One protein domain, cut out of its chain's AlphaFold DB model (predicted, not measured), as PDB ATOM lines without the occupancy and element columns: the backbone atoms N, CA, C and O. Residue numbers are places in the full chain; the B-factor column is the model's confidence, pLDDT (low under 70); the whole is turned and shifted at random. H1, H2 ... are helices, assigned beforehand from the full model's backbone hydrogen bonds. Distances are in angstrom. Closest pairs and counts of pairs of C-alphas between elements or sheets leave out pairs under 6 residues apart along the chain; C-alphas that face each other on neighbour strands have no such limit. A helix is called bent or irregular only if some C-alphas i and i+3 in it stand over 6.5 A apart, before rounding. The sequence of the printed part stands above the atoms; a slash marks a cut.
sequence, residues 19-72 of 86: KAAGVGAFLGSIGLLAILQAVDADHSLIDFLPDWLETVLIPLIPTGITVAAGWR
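Overview. This is residues 19 to 72 of the 86 residues of an uncharacterized protein of Sphaerisporangium siamense (UniProt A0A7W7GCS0). A long helix, H1, leads into a link that turns the chain round, and a second, bent helix, H2, folds back along it, making a loose, open U with little contact between its two limbs. The bend turns the last part of H2 off at an angle, and residues 19 to 24 of H1 stick out at the open end. The printed part has 54 residues, with two named helices in the order H1, H2 and no named strand; its class is all helix. The whole is loose, with a radius of gyration of the C-alphas of 13.2 A, and elongated, spanning 40 by 22 by 14 A.

Arrangement. H1, residues 19 to 41, is joined to H2, residues 51 to 72, by a short link of 9 residues. By its hydrogen bonds H2 was assigned as one helix, but it is bent: C-alphas 59 and 62 are 6.6 A apart. Its arms, H2a, residues 51 to 59, and H2b, residues 62 to 72, stand at a steep tilt of 45 degrees. H1 and H2a are apart, with no C-alpha of the one within 8 A of the other. H1 and H2b are near each other, with 6 pairs of C-alphas within 10 A but no pair within 8 A. In H1 and H2b every O i to N i+4 pair is within hydrogen-bond range; in H2a 3 of 5 are.

Along the chain. H1 begins at C-alpha 19 (111.619, 142.492, 60.161) and ends at C-alpha 41 (142.199, 147.003, 48.274), 33.1 A away. H2a measures 13.2 A from Asp 51 to Pro 59, first to last C-alpha. H2b measures 15.3 A from Pro 62 to Arg 72, where C-alpha 72 is at (123.657, 147.418, 73.239).

Size, cuts and confidence. The two C-alphas farthest apart, those of Lys 19 and Pro 50, are 40.7 A apart. The printed part has no cut and no long link. Residues 19 to 24, which belong to H1, stand free, as do residues 37 to 45, of which 37 to 41 belong to H1. The mean pLDDT of the printed part is 90.6, and no printed residue is under 70.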
ATOM      1  N   LYS A  19     111.349 142.242  61.586       92.44
ATOM      2  CA  LYS A  19     111.619 142.492  60.161       92.44
ATOM      3  C   LYS A  19     112.623 143.628  59.973       92.44
ATOM      4  O   LYS A  19     113.574 143.470  59.215       92.44
ATOM      5  N   ALA A  20     112.436 144.739  60.686       92.31
ATOM      6  CA  ALA A  20     113.351 145.875  60.645       92.31
ATOM      7  C   ALA A  20     114.757 145.486  61.124       92.31
ATOM      8  O   ALA A  20     115.733 145.814  60.458       92.31
ATOM      9  N   ALA A  21     114.859 144.725  62.218       90.25
ATOM     10  CA  ALA A  21     116.129 144.195  62.705       90.25
ATOM     11  C   ALA A  21     116.797 143.273  61.673       90.25
ATOM     12  O   ALA A  21     117.993 143.398  61.436       90.25
ATOM     13  N   GLY A  22     116.031 142.397  61.014       93.50
ATOM     14  CA  GLY A  22     116.547 141.522  59.959       93.50
ATOM     15  C   GLY A  22     117.094 142.295  58.756       93.50
ATOM     16  O   GLY A  22     118.208 142.028  58.310       93.50
ATOM     17  N   VAL A  23     116.352 143.291  58.263       96.69
ATOM     18  CA  VAL A  23     116.809 144.162  57.164       96.69
ATOM     19  C   VAL A  23     118.042 144.962  57.581       96.69
ATOM     20  O   VAL A  23     119.011 145.027  56.829       96.69
ATOM     21  N   GLY A  24     118.033 145.529  58.788       94.06
ATOM     22  CA  GLY A  24     119.165 146.274  59.334       94.06
ATOM     23  C   GLY A  24     120.419 145.414  59.463       94.06
ATOM     24  O   GLY A  24     121.489 145.843  59.046       94.06
ATOM     25  N   ALA A  25     120.289 144.182  59.960       92.00
ATOM     26  CA  ALA A  25     121.398 143.238  60.053       92.00
ATOM     27  C   ALA A  25     121.946 142.871  58.667       92.00
ATOM     28  O   ALA A  25     123.156 142.867  58.470       92.00
ATOM     29  N   PHE A  26     121.073 142.614  57.690       94.44
ATOM     30  CA  PHE A  26     121.496 142.298  56.325       94.44
ATOM     31  C   PHE A  26     122.271 143.453  55.676       94.44
ATOM     32  O   PHE A  26     123.380 143.254  55.181       94.44
ATOM     33  N   LEU A  27     121.719 144.668  55.721       97.50
ATOM     34  CA  LEU A  27     122.377 145.852  55.165       97.50
ATOM     35  C   LEU A  27     123.658 146.203  55.929       97.50
ATOM     36  O   LEU A  27     124.655 146.565  55.310       97.50
ATOM     37  N   GLY A  28     123.653 146.047  57.254       94.44
ATOM     38  CA  GLY A  28     124.832 146.218  58.095       94.44
ATOM     39  C   GLY A  28     125.961 145.264  57.702       94.44
ATOM     40  O   GLY A  28     127.099 145.703  57.565       94.44
ATOM     41  N   SER A  29     125.648 143.995  57.429       91.81
ATOM     42  CA  SER A  29     126.626 143.012  56.947       91.81
ATOM     43  C   SER A  29     127.194 143.370  55.573       91.81
ATOM     44  O   SER A  29     128.396 143.235  55.366       91.81
ATOM     45  N   ILE A  30     126.367 143.867  54.646       96.38
ATOM     46  CA  ILE A  30     126.848 144.346  53.338       96.38
ATOM     47  C   ILE A  30     127.776 145.552  53.510       96.38
ATOM     48  O   ILE A  30     128.844 145.593  52.906       96.38
ATOM     49  N   GLY A  31     127.394 146.521  54.345       95.06
ATOM     50  CA  GLY A  31     128.223 147.691  54.630       95.06
ATOM     51  C   GLY A  31     129.560 147.310  55.266       95.06
ATOM     52  O   GLY A  31     130.603 147.797  54.838       95.06
ATOM     53  N   LEU A  32     129.544 146.390  56.233       93.25
ATOM     54  CA  LEU A  32     130.755 145.849  56.847       93.25
ATOM     55  C   LEU A  32     131.651 145.161  55.810       93.25
ATOM     56  O   LEU A  32     132.853 145.412  55.785       93.25
ATOM     57  N   LEU A  33     131.071 144.333  54.939       92.00
ATOM     58  CA  LEU A  33     131.811 143.664  53.870       92.00
ATOM     59  C   LEU A  33     132.467 144.674  52.923       92.00
ATOM     60  O   LEU A  33     133.635 144.511  52.587       92.00
ATOM     61  N   ALA A  34     131.757 145.735  52.539       95.00
ATOM     62  CA  ALA A  34     132.315 146.785  51.691       95.00
ATOM     63  C   ALA A  34     133.516 147.490  52.349       95.00
ATOM     64  O   ALA A  34     134.498 147.778  51.673       95.00
ATOM     65  N   ILE A  35     133.468 147.724  53.667       91.94
ATOM     66  CA  ILE A  35     134.598 148.289  54.421       91.94
ATOM     67  C   ILE A  35     135.792 147.329  54.407       91.94
ATOM     68  O   ILE A  35     136.905 147.757  54.121       91.94
ATOM     69  N   LEU A  36     135.571 146.037  54.672       89.31
ATOM     70  CA  LEU A  36     136.629 145.019  54.626       89.31
ATOM     71  C   LEU A  36     137.285 144.944  53.243       89.31
ATOM     72  O   LEU A  36     138.505 144.905  53.153       89.31
ATOM     73  N   GLN A  37     136.489 144.993  52.173       91.50
ATOM     74  CA  GLN A  37     137.006 145.009  50.803       91.50
ATOM     75  C   GLN A  37     137.798 146.278  50.479       91.50
ATOM     76  O   GLN A  37     138.755 146.219  49.716       91.50
ATOM     77  N   ALA A  38     137.419 147.426  51.044       90.94
ATOM     78  CA  ALA A  38     138.181 148.659  50.871       90.94
ATOM     79  C   ALA A  38     139.549 148.596  51.570       90.94
ATOM     80  O   ALA A  38     140.516 149.118  51.030       90.94
ATOM     81  N   VAL A  39     139.632 147.944  52.737       88.25
ATOM     82  CA  VAL A  39     140.909 147.705  53.433       88.25
ATOM     83  C   VAL A  39     141.782 146.720  52.655       88.25
ATOM     84  O   VAL A  39     142.955 146.989  52.454       88.25
ATOM     85  N   ASP A  40     141.199 145.630  52.155       86.38
ATOM     86  CA  ASP A  40     141.900 144.648  51.311       86.38
ATOM     87  C   ASP A  40     142.448 145.275  50.013       86.38
ATOM     88  O   ASP A  40     143.516 144.912  49.528       86.38
ATOM     89  N   ALA A  41     141.749 146.272  49.459       91.25
ATOM     90  CA  ALA A  41     142.199 147.003  48.274       91.25
ATOM     91  C   ALA A  41     143.362 147.981  48.543       91.25
ATOM     92  O   ALA A  41     144.034 148.387  47.592       91.25
ATOM     93  N   ASP A  42     143.594 148.373  49.800       92.12
ATOM     94  CA  ASP A  42     144.662 149.290  50.210       92.12
ATOM     95  C   ASP A  42     145.323 148.811  51.513       92.12
ATOM     96  O   ASP A  42     145.056 149.311  52.611       92.12
ATOM     97  N   HIS A  43     146.221 147.832  51.375       86.06
ATOM     98  CA  HIS A  43     146.930 147.200  52.500       86.06
ATOM     99  C   HIS A  43     147.760 148.188  53.330       86.06
ATOM    100  O   HIS A  43     147.980 147.955  54.519       86.06
ATOM    101  N   SER A  44     148.114 149.349  52.759       89.75
ATOM    102  CA  SER A  44     148.857 150.398  53.468       89.75
ATOM    103  C   SER A  44     148.134 150.917  54.716       89.75
ATOM    104  O   SER A  44     148.764 151.419  55.650       89.75
ATOM    105  N   LEU A  45     146.809 150.734  54.778       86.81
ATOM    106  CA  LEU A  45     145.974 151.054  55.935       86.81
ATOM    107  C   LEU A  45     146.289 150.191  57.166       86.81
ATOM    108  O   LEU A  45     146.002 150.612  58.290       86.81
ATOM    109  N   ILE A  46     146.857 148.998  56.972       87.75
ATOM    110  CA  ILE A  46     147.141 148.018  58.029       87.75
ATOM    111  C   ILE A  46     148.598 147.541  58.061       87.75
ATOM    112  O   ILE A  46     148.924 146.720  58.911       87.75
ATOM    113  N   ASP A  47     149.492 148.118  57.251       87.75
ATOM    114  CA  ASP A  47     150.930 147.779  57.177       87.75
ATOM    115  C   ASP A  47     151.677 147.821  58.528       87.75
ATOM    116  O   ASP A  47     152.756 147.248  58.681       87.75
ATOM    117  N   PHE A  48     151.137 148.514  59.536       88.38
ATOM    118  CA  PHE A  48     151.711 148.537  60.887       88.38
ATOM    119  C   PHE A  48     151.462 147.240  61.679       88.38
ATOM    120  O   PHE A  48     152.056 147.046  62.745       88.38
ATOM    121  N   LEU A  49     150.547 146.386  61.215       86.94
ATOM    122  CA  LEU A  49     150.121 145.168  61.883       86.94
ATOM    123  C   LEU A  49     150.948 143.973  61.371       86.94
ATOM    124  O   LEU A  49     151.028 143.762  60.169       86.94
ATOM    125  N   PRO A  50     151.551 143.154  62.250       88.00
ATOM    126  CA  PRO A  50     152.236 141.936  61.817       88.00
ATOM    127  C   PRO A  50     151.270 140.935  61.157       88.00
ATOM    128  O   PRO A  50     150.192 140.696  61.702       88.00
ATOM    129  N   ASP A  51     151.695 140.248  60.093       86.44
ATOM    130  CA  ASP A  51     150.872 139.300  59.308       86.44
ATOM    131  C   ASP A  51     150.131 138.248  60.160       86.44
ATOM    132  O   ASP A  51     148.973 137.891  59.920       86.44
ATOM    133  N   TRP A  52     150.792 137.735  61.206       87.00
ATOM    134  CA  TRP A  52     150.196 136.734  62.097       87.00
ATOM    135  C   TRP A  52     149.033 137.304  62.917       87.00
ATOM    136  O   TRP A  52     148.099 136.578  63.259       87.00
ATOM    137  N   LEU A  53     149.086 138.598  63.237       90.50
ATOM    138  CA  LEU A  53     148.060 139.289  64.001       90.50
ATOM    139  C   LEU A  53     146.882 139.669  63.100       90.50
ATOM    140  O   LEU A  53     145.737 139.553  63.534       90.50
ATOM    141  N   GLU A  54     147.143 140.028  61.843       85.50
ATOM    142  CA  GLU A  54     146.114 140.255  60.823       85.50
ATOM    143  C   GLU A  54     145.195 139.031  60.675       85.50
ATOM    144  O   GLU A  54     143.972 139.138  60.800       85.50
ATOM    145  N   THR A  55     145.799 137.845  60.554       85.31
ATOM    146  CA  THR A  55     145.090 136.562  60.403       85.31
ATOM    147  C   THR A  55     144.132 136.265  61.567       85.31
ATOM    148  O   THR A  55     143.120 135.588  61.389       85.31
ATOM    149  N   VAL A  56     144.428 136.769  62.769       89.38
ATOM    150  CA  VAL A  56     143.597 136.567  63.966       89.38
ATOM    151  C   VAL A  56     142.577 137.691  64.138       89.38
ATOM    152  O   VAL A  56     141.424 137.421  64.473       89.38
ATOM    153  N   LEU A  57     142.975 138.948  63.926       88.94
ATOM    154  CA  LEU A  57     142.136 140.113  64.210       88.94
ATOM    155  C   LEU A  57     141.049 140.336  63.161       88.94
ATOM    156  O   LEU A  57     139.912 140.613  63.544       88.94
ATOM    157  N   ILE A  58     141.356 140.185  61.870       86.38
ATOM    158  CA  ILE A  58     140.382 140.403  60.789       86.38
ATOM    159  C   ILE A  58     139.115 139.545  60.961       86.38
ATOM    160  O   ILE A  58     138.018 140.115  60.986       86.38
ATOM    161  N   PRO A  59     139.194 138.212  61.154       86.44
ATOM    162  CA  PRO A  59     137.994 137.397  61.349       86.44
ATOM    163  C   PRO A  59     137.279 137.666  62.681       86.44
ATOM    164  O   PRO A  59     136.115 137.298  62.833       86.44
ATOM    165  N   LEU A  60     137.933 138.326  63.641       91.25
ATOM    166  CA  LEU A  60     137.334 138.707  64.920       91.25
ATOM    167  C   LEU A  60     136.451 139.957  64.814       91.25
ATOM    168  O   LEU A  60     135.602 140.164  65.684       91.25
ATOM    169  N   ILE A  61     136.602 140.772  63.763       89.19
ATOM    170  CA  ILE A  61     135.831 142.011  63.580       89.19
ATOM    171  C   ILE A  61     134.316 141.734  63.536       89.19
ATOM    172  O   ILE A  61     133.592 142.332  64.341       89.19
ATOM    173  N   PRO A  62     133.791 140.807  62.702       87.19
ATOM    174  CA  PRO A  62     132.360 140.493  62.701       87.19
ATOM    175  C   PRO A  62     131.862 139.978  64.057       87.19
ATOM    176  O   PRO A  62     130.764 140.332  64.496       87.19
ATOM    177  N   THR A  63     132.671 139.177  64.758       90.81
ATOM    178  CA  THR A  63     132.340 138.665  66.094       90.81
ATOM    179  C   THR A  63     132.258 139.793  67.116       90.81
ATOM    180  O   THR A  63     131.274 139.881  67.849       90.81
ATOM    181  N   GLY A  64     133.245 140.692  67.139       93.94
ATOM    182  CA  GLY A  64     133.274 141.847  68.035       93.94
ATOM    183  C   GLY A  64     132.086 142.781  67.810       93.94
ATOM    184  O   GLY A  64     131.425 143.180  68.768       93.94
ATOM    185  N   ILE A  65     131.749 143.048  66.545       91.31
ATOM    186  CA  ILE A  65     130.556 143.824  66.178       91.31
ATOM    187  C   ILE A  65     129.287 143.134  66.680       91.31
ATOM    188  O   ILE A  65     128.434 143.788  67.276       91.31
ATOM    189  N   THR A  66     129.171 141.817  66.499       90.56
ATOM    190  CA  THR A  66     128.001 141.047  66.949       90.56
ATOM    191  C   THR A  66     127.839 141.105  68.468       90.56
ATOM    192  O   THR A  66     126.737 141.352  68.961       90.56
ATOM    193  N   VAL A  67     128.930 140.942  69.225       93.38
ATOM    194  CA  VAL A  67     128.921 141.046  70.692       93.38
ATOM    195  C   VAL A  67     128.522 142.452  71.137       93.38
ATOM    196  O   VAL A  67     127.643 142.599  71.986       93.38
ATOM    197  N   ALA A  68     129.114 143.491  70.545       93.31
ATOM    198  CA  ALA A  68     128.796 144.878  70.876       93.31
ATOM    199  C   ALA A  68     127.335 145.230  70.546       93.31
ATOM    200  O   ALA A  68     126.656 145.875  71.351       93.31
ATOM    201  N   ALA A  69     126.834 144.769  69.397       89.19
ATOM    202  CA  ALA A  69     125.446 144.948  68.988       89.19
ATOM    203  C   ALA A  69     124.483 144.247  69.955       89.19
ATOM    204  O   ALA A  69     123.501 144.852  70.377       89.19
ATOM    205  N   GLY A  70     124.793 143.013  70.365       87.56
ATOM    206  CA  GLY A  70     124.019 142.275  71.363       87.56
ATOM    207  C   GLY A  70     124.022 142.952  72.736       87.56
ATOM    208  O   GLY A  70     122.970 143.084  73.354       87.56
ATOM    209  N   TRP A  71     125.175 143.453  73.190       91.31
ATOM    210  CA  TRP A  71     125.291 144.148  74.477       91.31
ATOM    211  C   TRP A  71     124.512 145.469  74.513       91.31
ATOM    212  O   TRP A  71     123.959 145.841  75.548       91.31
ATOM    213  N   ARG A  72     124.434 146.176  73.380       91.69
ATOM    214  CA  ARG A  72     123.657 147.418  73.239       91.69
ATOM    215  C   ARG A  72     122.187 147.196  72.892       91.69
ATOM    216  O   ARG A  72     121.414 148.153  72.975       91.69
TER     217      ARG A  72